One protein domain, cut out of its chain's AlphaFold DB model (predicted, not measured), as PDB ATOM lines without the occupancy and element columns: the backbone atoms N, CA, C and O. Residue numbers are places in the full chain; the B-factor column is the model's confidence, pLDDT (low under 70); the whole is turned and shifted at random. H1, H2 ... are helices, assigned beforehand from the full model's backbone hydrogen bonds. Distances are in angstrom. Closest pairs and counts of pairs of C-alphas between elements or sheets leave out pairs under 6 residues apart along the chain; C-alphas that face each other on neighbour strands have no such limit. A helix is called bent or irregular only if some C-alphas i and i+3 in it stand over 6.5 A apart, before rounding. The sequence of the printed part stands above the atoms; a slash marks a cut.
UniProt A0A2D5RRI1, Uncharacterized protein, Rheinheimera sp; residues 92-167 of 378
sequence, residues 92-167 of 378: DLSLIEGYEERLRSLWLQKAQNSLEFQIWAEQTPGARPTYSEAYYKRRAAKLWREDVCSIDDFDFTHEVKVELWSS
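What this domain is: This is residues 92 to 167 of the 378 residues of an uncharacterized protein of Rheinheimera sp (UniProt A0A2D5RRI1). A sharply kinked helix, H1, runs from one end of an elongated body into its middle, with H4 folded back over it at that end; H3 packs on the later part of H1, and H2 lies crosswise to H3 in the other half. The loop of residues 124 to 132, between H2 and H3, reaches the far end of the long axis, and residues 145 to 150, of which 145 to 146 belong to H3, stick out. The printed part has 76 residues with four named helices, in the order H1, H2, H3, H4, and no named strand; its class is all helix. It is compact, with a radius of gyration of the C-alphas of 12.6 A, and spans 40 by 21 by 18 A.

How they stand to each other: The longest helix, H1, residues 93 to 111, has a kink of 101 degrees near residue 100. It is irregular, with C-alphas 98 and 101 at 8.8 A from each other, and its line is a rough one. H4, residues 156 to 167, touches H1; the closest C-alphas, those of Trp 107 and Val 160, are 6.1 A apart. These two run opposite ways at a steep tilt of 60 degrees. H3, residues 133 to 146, touches H1 at residues 104 to 111 of H1 alone, the closest C-alphas being those of Leu 108 and Ala 140 at 5.8 A. H1 and H3 run opposite ways at a shallow tilt of 30 degrees. H2, residues 115 to 123, only just touches H3, with 3 pairs of C-alphas within 8 A, and H3 touches H2 with residues 136 to 139 alone; the closest C-alphas are those of Gln 118 and Tyr 136, 6.7 A apart. H2 and H3 are about perpendicular, at 78 degrees. H1 and H2 are close but not clearly touching, the closest C-alphas being those of Ala 111 and Phe 117 at 5.8 A. H2 and H4 are only just apart, at 8.5 A, and H3 and H4 are apart. The helix packing is mostly crossed, but only just: 1 of 3 touching pairs is at a shallow tilt. In H2 and H4 every O i to N i+4 pair is within hydrogen-bond range; in H1 it is 9 of 15 and in H3 9 of 10.

Where its parts are: H1 begins at C-alpha 93, (-35.407, -7.122, 12.182), and is 19.0 A from first to last C-alpha. H3 is 20.0 A long, H4 16.7 A and H2 12.3 A, measured in the same way. H3 begins at C-alpha 133, (-21.912, -18.560, -10.685), and H4 ends at C-alpha 167, (-40.205, -4.537, 1.162).

The domain as a whole: The two C-alphas farthest apart, those of Asp 92 and Pro 129, are 40.6 A apart, while the first and last printed C-alphas, those of Asp 92 and Ser 167, are 12.9 A apart. The printed part has no cut. The link from H1 to H2 is tight, and those from H2 to H3 and from H3 to H4 are short. The mean pLDDT of the printed part is 88.8; residues 125 to 129 and 147 to 148 are under 70.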
ATOM      1  N   ASP A  92     -36.823  -2.834  12.743       97.56
ATOM      2  CA  ASP A  92     -37.022  -3.979  13.626       97.56
ATOM      3  C   ASP A  92     -36.911  -5.289  12.838       97.56
ATOM      4  O   ASP A  92     -37.855  -5.767  12.202       97.56
ATOM      5  N   LEU A  93     -35.713  -5.871  12.869       96.25
ATOM      6  CA  LEU A  93     -35.407  -7.122  12.182       96.25
ATOM      7  C   LEU A  93     -36.025  -8.355  12.867       96.25
ATOM      8  O   LEU A  93     -35.939  -9.440  12.302       96.25
ATOM      9  N   SER A  94     -36.669  -8.232  14.032       95.44
ATOM     10  CA  SER A  94     -37.456  -9.346  14.583       95.44
ATOM     11  C   SER A  94     -38.751  -9.569  13.789       95.44
ATOM     12  O   SER A  94     -39.220 -10.695  13.631       95.44
ATOM     13  N   LEU A  95     -39.283  -8.515  13.157       96.12
ATOM     14  CA  LEU A  95     -40.528  -8.574  12.384       96.12
ATOM     15  C   LEU A  95     -40.401  -9.365  11.073       96.12
ATOM     16  O   LEU A  95     -41.407  -9.685  10.440       96.12
ATOM     17  N   ILE A  96     -39.177  -9.693  10.644       95.88
ATOM     18  CA  ILE A  96     -38.941 -10.477   9.425       95.88
ATOM     19  C   ILE A  96     -38.864 -11.989   9.678       95.88
ATOM     20  O   ILE A  96     -38.833 -12.752   8.712       95.88
ATOM     21  N   GLU A  97     -38.858 -12.437  10.939       91.19
ATOM     22  CA  GLU A  97     -38.739 -13.858  11.306       91.19
ATOM     23  C   GLU A  97     -39.875 -14.710  10.714       91.19
ATOM     24  O   GLU A  97     -39.651 -15.837  10.286       91.19
ATOM     25  N   GLY A  98     -41.078 -14.148  10.552       91.62
ATOM     26  CA  GLY A  98     -42.202 -14.817   9.881       91.62
ATOM     27  C   GLY A  98     -42.052 -14.993   8.358       91.62
ATOM     28  O   GLY A  98     -42.928 -15.582   7.724       91.62
ATOM     29  N   TYR A  99     -40.973 -14.486   7.752       95.62
ATOM     30  CA  TYR A  99     -40.774 -14.409   6.299       95.62
ATOM     31  C   TYR A  99     -39.482 -15.096   5.828       95.62
ATOM     32  O   TYR A  99     -38.856 -14.664   4.853       95.62
ATOM     33  N   GLU A 100     -39.095 -16.200   6.477       92.44
ATOM     34  CA  GLU A 100     -37.848 -16.930   6.198       92.44
ATOM     35  C   GLU A 100     -37.653 -17.294   4.719       92.44
ATOM     36  O   GLU A 100     -36.545 -17.190   4.195       92.44
ATOM     37  N   GLU A 101     -38.711 -17.695   4.007       93.50
ATOM     38  CA  GLU A 101     -38.600 -18.054   2.586       93.50
ATOM     39  C   GLU A 101     -38.209 -16.855   1.711       93.50
ATOM     40  O   GLU A 101     -37.391 -16.986   0.792       93.50
ATOM     41  N   ARG A 102     -38.752 -15.669   2.016       95.94
ATOM     42  CA  ARG A 102     -38.406 -14.423   1.319       95.94
ATOM     43  C   ARG A 102     -36.985 -13.995   1.657       95.94
ATOM     44  O   ARG A 102     -36.230 -13.663   0.743       95.94
ATOM     45  N   LEU A 103     -36.613 -14.074   2.938       95.38
ATOM     46  CA  LEU A 103     -35.254 -13.797   3.405       95.38
ATOM     47  C   LEU A 103     -34.244 -14.695   2.692       95.38
ATOM     48  O   LEU A 103     -33.279 -14.208   2.106       95.38
ATOM     49  N   ARG A 104     -34.521 -16.000   2.655       93.50
ATOM     50  CA  ARG A 104     -33.714 -16.990   1.949       93.50
ATOM     51  C   ARG A 104     -33.549 -16.634   0.482       93.50
ATOM     52  O   ARG A 104     -32.435 -16.672  -0.032       93.50
ATOM     53  N   SER A 105     -34.636 -16.311  -0.214       93.88
ATOM     54  CA  SER A 105     -34.573 -15.979  -1.639       93.88
ATOM     55  C   SER A 105     -33.671 -14.767  -1.905       93.88
ATOM     56  O   SER A 105     -32.794 -14.842  -2.769       93.88
ATOM     57  N   LEU A 106     -33.854 -13.678  -1.149       94.75
ATOM     58  CA  LEU A 106     -33.050 -12.458  -1.284       94.75
ATOM     59  C   LEU A 106     -31.582 -12.711  -0.933       94.75
ATOM     60  O   LEU A 106     -30.680 -12.329  -1.682       94.75
ATOM     61  N   TRP A 107     -31.334 -13.430   0.159       95.31
ATOM     62  CA  TRP A 107     -29.979 -13.728   0.597       95.31
ATOM     63  C   TRP A 107     -29.221 -14.573  -0.425       95.31
ATOM     64  O   TRP A 107     -28.088 -14.246  -0.766       95.31
ATOM     65  N   LEU A 108     -29.848 -15.609  -0.998       93.62
ATOM     66  CA  LEU A 108     -29.230 -16.427  -2.048       93.62
ATOM     67  C   LEU A 108     -28.856 -15.596  -3.286       93.62
ATOM     68  O   LEU A 108     -27.812 -15.836  -3.898       93.62
ATOM     69  N   GLN A 109     -29.693 -14.621  -3.652       92.50
ATOM     70  CA  GLN A 109     -29.440 -13.713  -4.772       92.50
ATOM     71  C   GLN A 109     -28.290 -12.735  -4.490       92.50
ATOM     72  O   GLN A 109     -27.535 -12.402  -5.411       92.50
ATOM     73  N   LYS A 110     -28.137 -12.282  -3.242       94.12
ATOM     74  CA  LYS A 110     -27.033 -11.407  -2.826       94.12
ATOM     75  C   LYS A 110     -25.722 -12.189  -2.686       94.12
ATOM     76  O   LYS A 110     -24.709 -11.784  -3.249       94.12
ATOM     77  N   ALA A 111     -25.760 -13.355  -2.039       92.38
ATOM     78  CA  ALA A 111     -24.600 -14.199  -1.759       92.38
ATOM     79  C   ALA A 111     -23.839 -14.613  -3.026       92.38
ATOM     80  O   ALA A 111     -22.616 -14.535  -3.062       92.38
ATOM     81  N   GLN A 112     -24.536 -14.987  -4.109       86.62
ATOM     82  CA  GLN A 112     -23.874 -15.370  -5.370       86.62
ATOM     83  C   GLN A 112     -23.002 -14.247  -5.971       86.62
ATOM     84  O   GLN A 112     -22.036 -14.536  -6.679       86.62
ATOM     85  N   ASN A 113     -23.319 -12.985  -5.665       88.62
ATOM     86  CA  ASN A 113     -22.625 -11.799  -6.167       88.62
ATOM     87  C   ASN A 113     -21.687 -11.163  -5.126       88.62
ATOM     88  O   ASN A 113     -20.965 -10.226  -5.456       88.62
ATOM     89  N   SER A 114     -21.703 -11.644  -3.879       93.69
ATOM     90  CA  SER A 114     -20.891 -11.100  -2.790       93.69
ATOM     91  C   SER A 114     -19.464 -11.639  -2.856       93.69
ATOM     92  O   SER A 114     -19.251 -12.851  -2.818       93.69
ATOM     93  N   LEU A 115     -18.474 -10.742  -2.912       92.44
ATOM     94  CA  LEU A 115     -17.058 -11.118  -2.896       92.44
ATOM     95  C   LEU A 115     -16.680 -11.846  -1.598       92.44
ATOM     96  O   LEU A 115     -15.962 -12.839  -1.639       92.44
ATOM     97  N   GLU A 116     -17.200 -11.385  -0.461       93.56
ATOM     98  CA  GLU A 116     -17.014 -12.015   0.850       93.56
ATOM     99  C   GLU A 116     -17.491 -13.475   0.833       93.56
ATOM    100  O   GLU A 116     -16.748 -14.391   1.193       93.56
ATOM    101  N   PHE A 117     -18.705 -13.706   0.321       92.50
ATOM    102  CA  PHE A 117     -19.263 -15.051   0.212       92.50
ATOM    103  C   PHE A 117     -18.450 -15.935  -0.739       92.50
ATOM    104  O   PHE A 117     -18.240 -17.120  -0.468       92.50
ATOM    105  N   GLN A 118     -17.986 -15.373  -1.859       90.94
ATOM    106  CA  GLN A 118     -17.150 -16.089  -2.818       90.94
ATOM    107  C   GLN A 118     -15.830 -16.527  -2.174       90.94
ATOM    108  O   GLN A 118     -15.509 -17.713  -2.226       90.94
ATOM    109  N   ILE A 119     -15.135 -15.622  -1.473       90.88
ATOM    110  CA  ILE A 119     -13.899 -15.924  -0.736       90.88
ATOM    111  C   ILE A 119     -14.135 -17.047   0.284       90.88
ATOM    112  O   ILE A 119     -13.402 -18.037   0.296       90.88
ATOM    113  N   TRP A 120     -15.191 -16.946   1.094       90.75
ATOM    114  CA  TRP A 120     -15.548 -17.994   2.055       90.75
ATOM    115  C   TRP A 120     -15.821 -19.344   1.368       90.75
ATOM    116  O   TRP A 120     -15.356 -20.395   1.820       90.75
ATOM    117  N   ALA A 121     -16.548 -19.341   0.247       89.19
ATOM    118  CA  ALA A 121     -16.922 -20.553  -0.480       89.19
ATOM    119  C   ALA A 121     -15.738 -21.234  -1.190       89.19
ATOM    120  O   ALA A 121     -15.818 -22.437  -1.463       89.19
ATOM    121  N   GLU A 122     -14.681 -20.485  -1.510       88.25
ATOM    122  CA  GLU A 122     -13.417 -20.994  -2.052       88.25
ATOM    123  C   GLU A 122     -12.491 -21.544  -0.954       88.25
ATOM    124  O   GLU A 122     -11.793 -22.534  -1.170       88.25
ATOM    125  N   GLN A 123     -12.495 -20.930   0.234       86.38
ATOM    126  CA  GLN A 123     -11.624 -21.307   1.356       86.38
ATOM    127  C   GLN A 123     -12.156 -22.478   2.192       86.38
ATOM    128  O   GLN A 123     -11.397 -23.130   2.909       86.38
ATOM    129  N   THR A 124     -13.453 -22.770   2.110       82.31
ATOM    130  CA  THR A 124     -14.087 -23.857   2.866       82.31
ATOM    131  C   THR A 124     -14.221 -25.139   2.033       82.31
ATOM    132  O   THR A 124     -14.440 -25.070   0.822       82.31
ATOM    133  N   PRO A 125     -14.148 -26.342   2.645       69.19
ATOM    134  CA  PRO A 125     -14.170 -27.608   1.912       69.19
ATOM    135  C   PRO A 125     -15.371 -27.711   0.963       69.19
ATOM    136  O   PRO A 125     -16.536 -27.687   1.375       69.19
ATOM    137  N   GLY A 126     -15.099 -27.817  -0.336       66.06
ATOM    138  CA  GLY A 126     -16.105 -27.871  -1.389       66.06
ATOM    139  C   GLY A 126     -15.621 -28.705  -2.563       66.06
ATOM    140  O   GLY A 126     -14.534 -28.500  -3.091       66.06
ATOM    141  N   ALA A 127     -16.425 -29.675  -2.991       61.78
ATOM    142  CA  ALA A 127     -16.101 -30.472  -4.165       61.78
ATOM    143  C   ALA A 127     -16.293 -29.620  -5.430       61.78
ATOM    144  O   ALA A 127     -17.428 -29.500  -5.895       61.78
ATOM    145  N   ARG A 128     -15.209 -29.022  -5.953       65.81
ATOM    146  CA  ARG A 128     -14.890 -28.768  -7.384       65.81
ATOM    147  C   ARG A 128     -13.833 -27.653  -7.526       65.81
ATOM    148  O   ARG A 128     -13.936 -26.660  -6.825       65.81
ATOM    149  N   PRO A 129     -12.904 -27.750  -8.498       61.59
ATOM    150  CA  PRO A 129     -11.891 -26.721  -8.757       61.59
ATOM    151  C   PRO A 129     -12.368 -25.551  -9.646       61.59
ATOM    152  O   PRO A 129     -11.575 -24.673  -9.959       61.59
ATOM    153  N   THR A 130     -13.626 -25.539 -10.115       76.81
ATOM    154  CA  THR A 130     -14.132 -24.502 -11.039       76.81
ATOM    155  C   THR A 130     -15.168 -23.606 -10.364       76.81
ATOM    156  O   THR A 130     -16.315 -24.017 -10.153       76.81
ATOM    157  N   TYR A 131     -14.771 -22.367 -10.082       83.25
ATOM    158  CA  TYR A 131     -15.600 -21.341  -9.452       83.25
ATOM    159  C   TYR A 131     -16.473 -20.632 -10.494       83.25
ATOM    160  O   TYR A 131     -16.053 -19.701 -11.172       83.25
ATOM    161  N   SER A 132     -17.696 -21.134 -10.675       85.94
ATOM    162  CA  SER A 132     -18.718 -20.528 -11.539       85.94
ATOM    163  C   SER A 132     -19.865 -19.940 -10.718       85.94
ATOM    164  O   SER A 132     -20.081 -20.334  -9.575       85.94
ATOM    165  N   GLU A 133     -20.683 -19.076 -11.314       85.69
ATOM    166  CA  GLU A 133     -21.912 -18.560 -10.685       85.69
ATOM    167  C   GLU A 133     -22.814 -19.698 -10.160       85.69
ATOM    168  O   GLU A 133     -23.298 -19.682  -9.028       85.69
ATOM    169  N   ALA A 134     -22.944 -20.781 -10.937       87.06
ATOM    170  CA  ALA A 134     -23.692 -21.970 -10.533       87.06
ATOM    171  C   ALA A 134     -23.060 -22.713  -9.338       87.06
ATOM    172  O   ALA A 134     -23.768 -23.416  -8.612       87.06
ATOM    173  N   TYR A 135     -21.741 -22.609  -9.138       88.56
ATOM    174  CA  TYR A 135     -21.073 -23.118  -7.937       88.56
ATOM    175  C   TYR A 135     -21.489 -22.304  -6.709       88.56
ATOM    176  O   TYR A 135     -22.011 -22.898  -5.764       88.56
ATOM    177  N   TYR A 136     -21.368 -20.975  -6.758       89.62
ATOM    178  CA  TYR A 136     -21.725 -20.098  -5.638       89.62
ATOM    179  C   TYR A 136     -23.196 -20.203  -5.253       89.62
ATOM    180  O   TYR A 136     -23.506 -20.379  -4.078       89.62
ATOM    181  N   LYS A 137     -24.102 -20.253  -6.233       88.94
ATOM    182  CA  LYS A 137     -25.533 -20.463  -5.979       88.94
ATOM    183  C   LYS A 137     -25.819 -21.768  -5.225       88.94
ATOM    184  O   LYS A 137     -26.612 -21.789  -4.284       88.94
ATOM    185  N   ARG A 138     -25.163 -22.873  -5.604       88.62
ATOM    186  CA  ARG A 138     -25.307 -24.161  -4.898       88.62
ATOM    187  C   ARG A 138     -24.699 -24.121  -3.499       88.62
ATOM    188  O   ARG A 138     -25.275 -24.718  -2.596       88.62
ATOM    189  N   ARG A 139     -23.555 -23.448  -3.324       89.12
ATOM    190  CA  ARG A 139     -22.907 -23.262  -2.016       89.12
ATOM    191  C   ARG A 139     -23.793 -22.458  -1.072       89.12
ATOM    192  O   ARG A 139     -24.036 -22.922   0.034       89.12
ATOM    193  N   ALA A 140     -24.347 -21.342  -1.535       90.44
ATOM    194  CA  ALA A 140     -25.269 -20.502  -0.773       90.44
ATOM    195  C   ALA A 140     -26.511 -21.299  -0.338       90.44
ATOM    196  O   ALA A 140     -26.862 -21.341   0.838       90.44
ATOM    197  N   ALA A 141     -27.115 -22.053  -1.265       90.00
ATOM    198  CA  ALA A 141     -28.270 -22.904  -0.967       90.00
ATOM    199  C   ALA A 141     -27.950 -24.096  -0.050       90.00
ATOM    200  O   ALA A 141     -28.860 -24.679   0.542       90.00
ATOM    201  N   LYS A 142     -26.683 -24.518   0.015       88.75
ATOM    202  CA  LYS A 142     -26.212 -25.557   0.931       88.75
ATOM    203  C   LYS A 142     -26.011 -24.986   2.336       88.75
ATOM    204  O   LYS A 142     -26.514 -25.589   3.272       88.75
ATOM    205  N   LEU A 143     -25.366 -23.822   2.456       88.00
ATOM    206  CA  LEU A 143     -25.166 -23.115   3.726       88.00
ATOM    207  C   LEU A 143     -26.498 -22.914   4.449       88.00
ATOM    208  O   LEU A 143     -26.657 -23.388   5.565       88.00
ATOM    209  N   TRP A 144     -27.488 -22.365   3.744       85.25
ATOM    210  CA  TRP A 144     -28.829 -22.129   4.293       85.25
ATOM    211  C   TRP A 144     -29.566 -23.402   4.750       85.25
ATOM    212  O   TRP A 144     -30.582 -23.317   5.426       85.25
ATOM    213  N   ARG A 145     -29.132 -24.593   4.318       83.69
ATOM    214  CA  ARG A 145     -29.773 -25.870   4.675       83.69
ATOM    215  C   ARG A 145     -29.044 -26.640   5.764       83.69
ATOM    216  O   ARG A 145     -29.687 -27.424   6.448       83.69
ATOM    217  N   GLU A 146     -27.723 -26.525   5.828       74.62
ATOM    218  CA  GLU A 146     -26.884 -27.482   6.557       74.62
ATOM    219  C   GLU A 146     -26.266 -26.918   7.844       74.62
ATOM    220  O   GLU A 146     -25.428 -27.593   8.428       74.62
ATOM    221  N   ASP A 147     -26.678 -25.726   8.290       66.00
ATOM    222  CA  ASP A 147     -26.270 -25.095   9.564       66.00
ATOM    223  C   ASP A 147     -24.749 -25.153   9.826       66.00
ATOM    224  O   ASP A 147     -24.260 -25.327  10.939       66.00
ATOM    225  N   VAL A 148     -23.973 -25.076   8.739       67.06
ATOM    226  CA  VAL A 148     -22.509 -25.224   8.754       67.06
ATOM    227  C   VAL A 148     -21.846 -23.981   9.358       67.06
ATOM    228  O   VAL A 148     -20.766 -24.080   9.938       67.06
ATOM    229  N   CYS A 149     -22.486 -22.822   9.195       73.62
ATOM    230  CA  CYS A 149     -22.198 -21.545   9.843       73.62
ATOM    231  C   CYS A 149     -23.449 -20.654   9.750       73.62
ATOM    232  O   CYS A 149     -24.349 -20.944   8.950       73.62
ATOM    233  N   SER A 150     -23.507 -19.582  10.541       86.25
ATOM    234  CA  SER A 150     -24.664 -18.691  10.538       86.25
ATOM    235  C   SER A 150     -24.675 -17.844   9.272       86.25
ATOM    236  O   SER A 150     -23.639 -17.428   8.755       86.25
ATOM    237  N   ILE A 151     -25.870 -17.539   8.771       89.44
ATOM    238  CA  ILE A 151     -26.027 -16.538   7.712       89.44
ATOM    239  C   ILE A 151     -25.595 -15.158   8.220       89.44
ATOM    240  O   ILE A 151     -25.138 -14.340   7.433       89.44
ATOM    241  N   ASP A 152     -25.693 -14.918   9.528       90.38
ATOM    242  CA  ASP A 152     -25.313 -13.661  10.172       90.38
ATOM    243  C   ASP A 152     -23.794 -13.490  10.308       90.38
ATOM    244  O   ASP A 152     -23.343 -12.414  10.684       90.38
ATOM    245  N   ASP A 153     -23.005 -14.506   9.939       90.75
ATOM    246  CA  ASP A 153     -21.542 -14.408   9.874       90.75
ATOM    247  C   ASP A 153     -21.055 -13.590   8.660       90.75
ATOM    248  O   ASP A 153     -19.856 -13.358   8.530       90.75
ATOM    249  N   PHE A 154     -21.964 -13.188   7.761       92.75
ATOM    250  CA  PHE A 154     -21.652 -12.385   6.579       92.75
ATOM    251  C   PHE A 154     -22.189 -10.959   6.710       92.75
ATOM    252  O   PHE A 154     -23.388 -10.764   6.938       92.75
ATOM    253  N   ASP A 155     -21.344  -9.961   6.451       92.69
ATOM    254  CA  ASP A 155     -21.691  -8.542   6.626       92.69
ATOM    255  C   ASP A 155     -22.895  -8.126   5.758       92.69
ATOM    256  O   ASP A 155     -23.781  -7.382   6.193       92.69
ATOM    257  N   PHE A 156     -22.992  -8.660   4.533       94.75
ATOM    258  CA  PHE A 156     -24.103  -8.340   3.623       94.75
ATOM    259  C   PHE A 156     -25.468  -8.850   4.112       94.75
ATOM    260  O   PHE A 156     -26.501  -8.440   3.573       94.75
ATOM    261  N   THR A 157     -25.512  -9.743   5.104       95.12
ATOM    262  CA  THR A 157     -26.768 -10.283   5.636       95.12
ATOM    263  C   THR A 157     -27.614  -9.199   6.285       95.12
ATOM    264  O   THR A 157     -28.830  -9.194   6.095       95.12
ATOM    265  N   HIS A 158     -26.992  -8.237   6.972       94.44
ATOM    266  CA  HIS A 158     -27.720  -7.108   7.549       94.44
ATOM    267  C   HIS A 158     -28.432  -6.285   6.464       94.44
ATOM    268  O   HIS A 158     -29.625  -6.011   6.588       94.44
ATOM    269  N   GLU A 159     -27.752  -5.978   5.353       94.94
ATOM    270  CA  GLU A 159     -28.358  -5.267   4.216       94.94
ATOM    271  C   GLU A 159     -29.566  -6.021   3.650       94.94
ATOM    272  O   GLU A 159     -30.595  -5.415   3.364       94.94
ATOM    273  N   VAL A 160     -29.458  -7.348   3.513       96.50
ATOM    274  CA  VAL A 160     -30.551  -8.195   3.012       96.50
ATOM    275  C   VAL A 160     -31.744  -8.188   3.971       96.50
ATOM    276  O   VAL A 160     -32.889  -8.122   3.523       96.50
ATOM    277  N   LYS A 161     -31.499  -8.236   5.286       97.12
ATOM    278  CA  LYS A 161     -32.559  -8.158   6.302       97.12
ATOM    279  C   LYS A 161     -33.271  -6.798   6.259       97.12
ATOM    280  O   LYS A 161     -34.499  -6.766   6.276       97.12
ATOM    281  N   VAL A 162     -32.527  -5.697   6.114       97.06
ATOM    282  CA  VAL A 162     -33.089  -4.342   5.949       97.06
ATOM    283  C   VAL A 162     -33.857  -4.200   4.628       97.06
ATOM    284  O   VAL A 162     -34.930  -3.595   4.602       97.06
ATOM    285  N   GLU A 163     -33.364  -4.785   3.533       97.06
ATOM    286  CA  GLU A 163     -34.064  -4.813   2.240       97.06
ATOM    287  C   GLU A 163     -35.405  -5.551   2.348       97.06
ATOM    288  O   GLU A 163     -36.435  -5.042   1.896       97.06
ATOM    289  N   LEU A 164     -35.417  -6.720   3.001       97.75
ATOM    290  CA  LEU A 164     -36.647  -7.465   3.255       97.75
ATOM    291  C   LEU A 164     -37.614  -6.666   4.130       97.75
ATOM    292  O   LEU A 164     -38.783  -6.542   3.772       97.75
ATOM    293  N   TRP A 165     -37.129  -6.102   5.238       98.00
ATOM    294  CA  TRP A 165     -37.921  -5.249   6.123       98.00
ATOM    295  C   TRP A 165     -38.579  -4.102   5.340       98.00
ATOM    296  O   TRP A 165     -39.791  -3.907   5.421       98.00
ATOM    297  N   SER A 166     -37.813  -3.413   4.490       96.25
ATOM    298  CA  SER A 166     -38.307  -2.306   3.662       96.25
ATOM    299  C   SER A 166     -39.387  -2.763   2.673       96.25
ATOM    300  O   SER A 166     -40.424  -2.109   2.528       96.25
ATOM    301  N   SER A 167     -39.199  -3.930   2.044       95.19
ATOM    302  CA  SER A 167     -40.205  -4.537   1.162       95.19
ATOM    303  C   SER A 167     -41.498  -4.840   1.920       95.19
ATOM    304  O   SER A 167     -42.566  -4.396   1.498       95.19
TER     305      SER A 167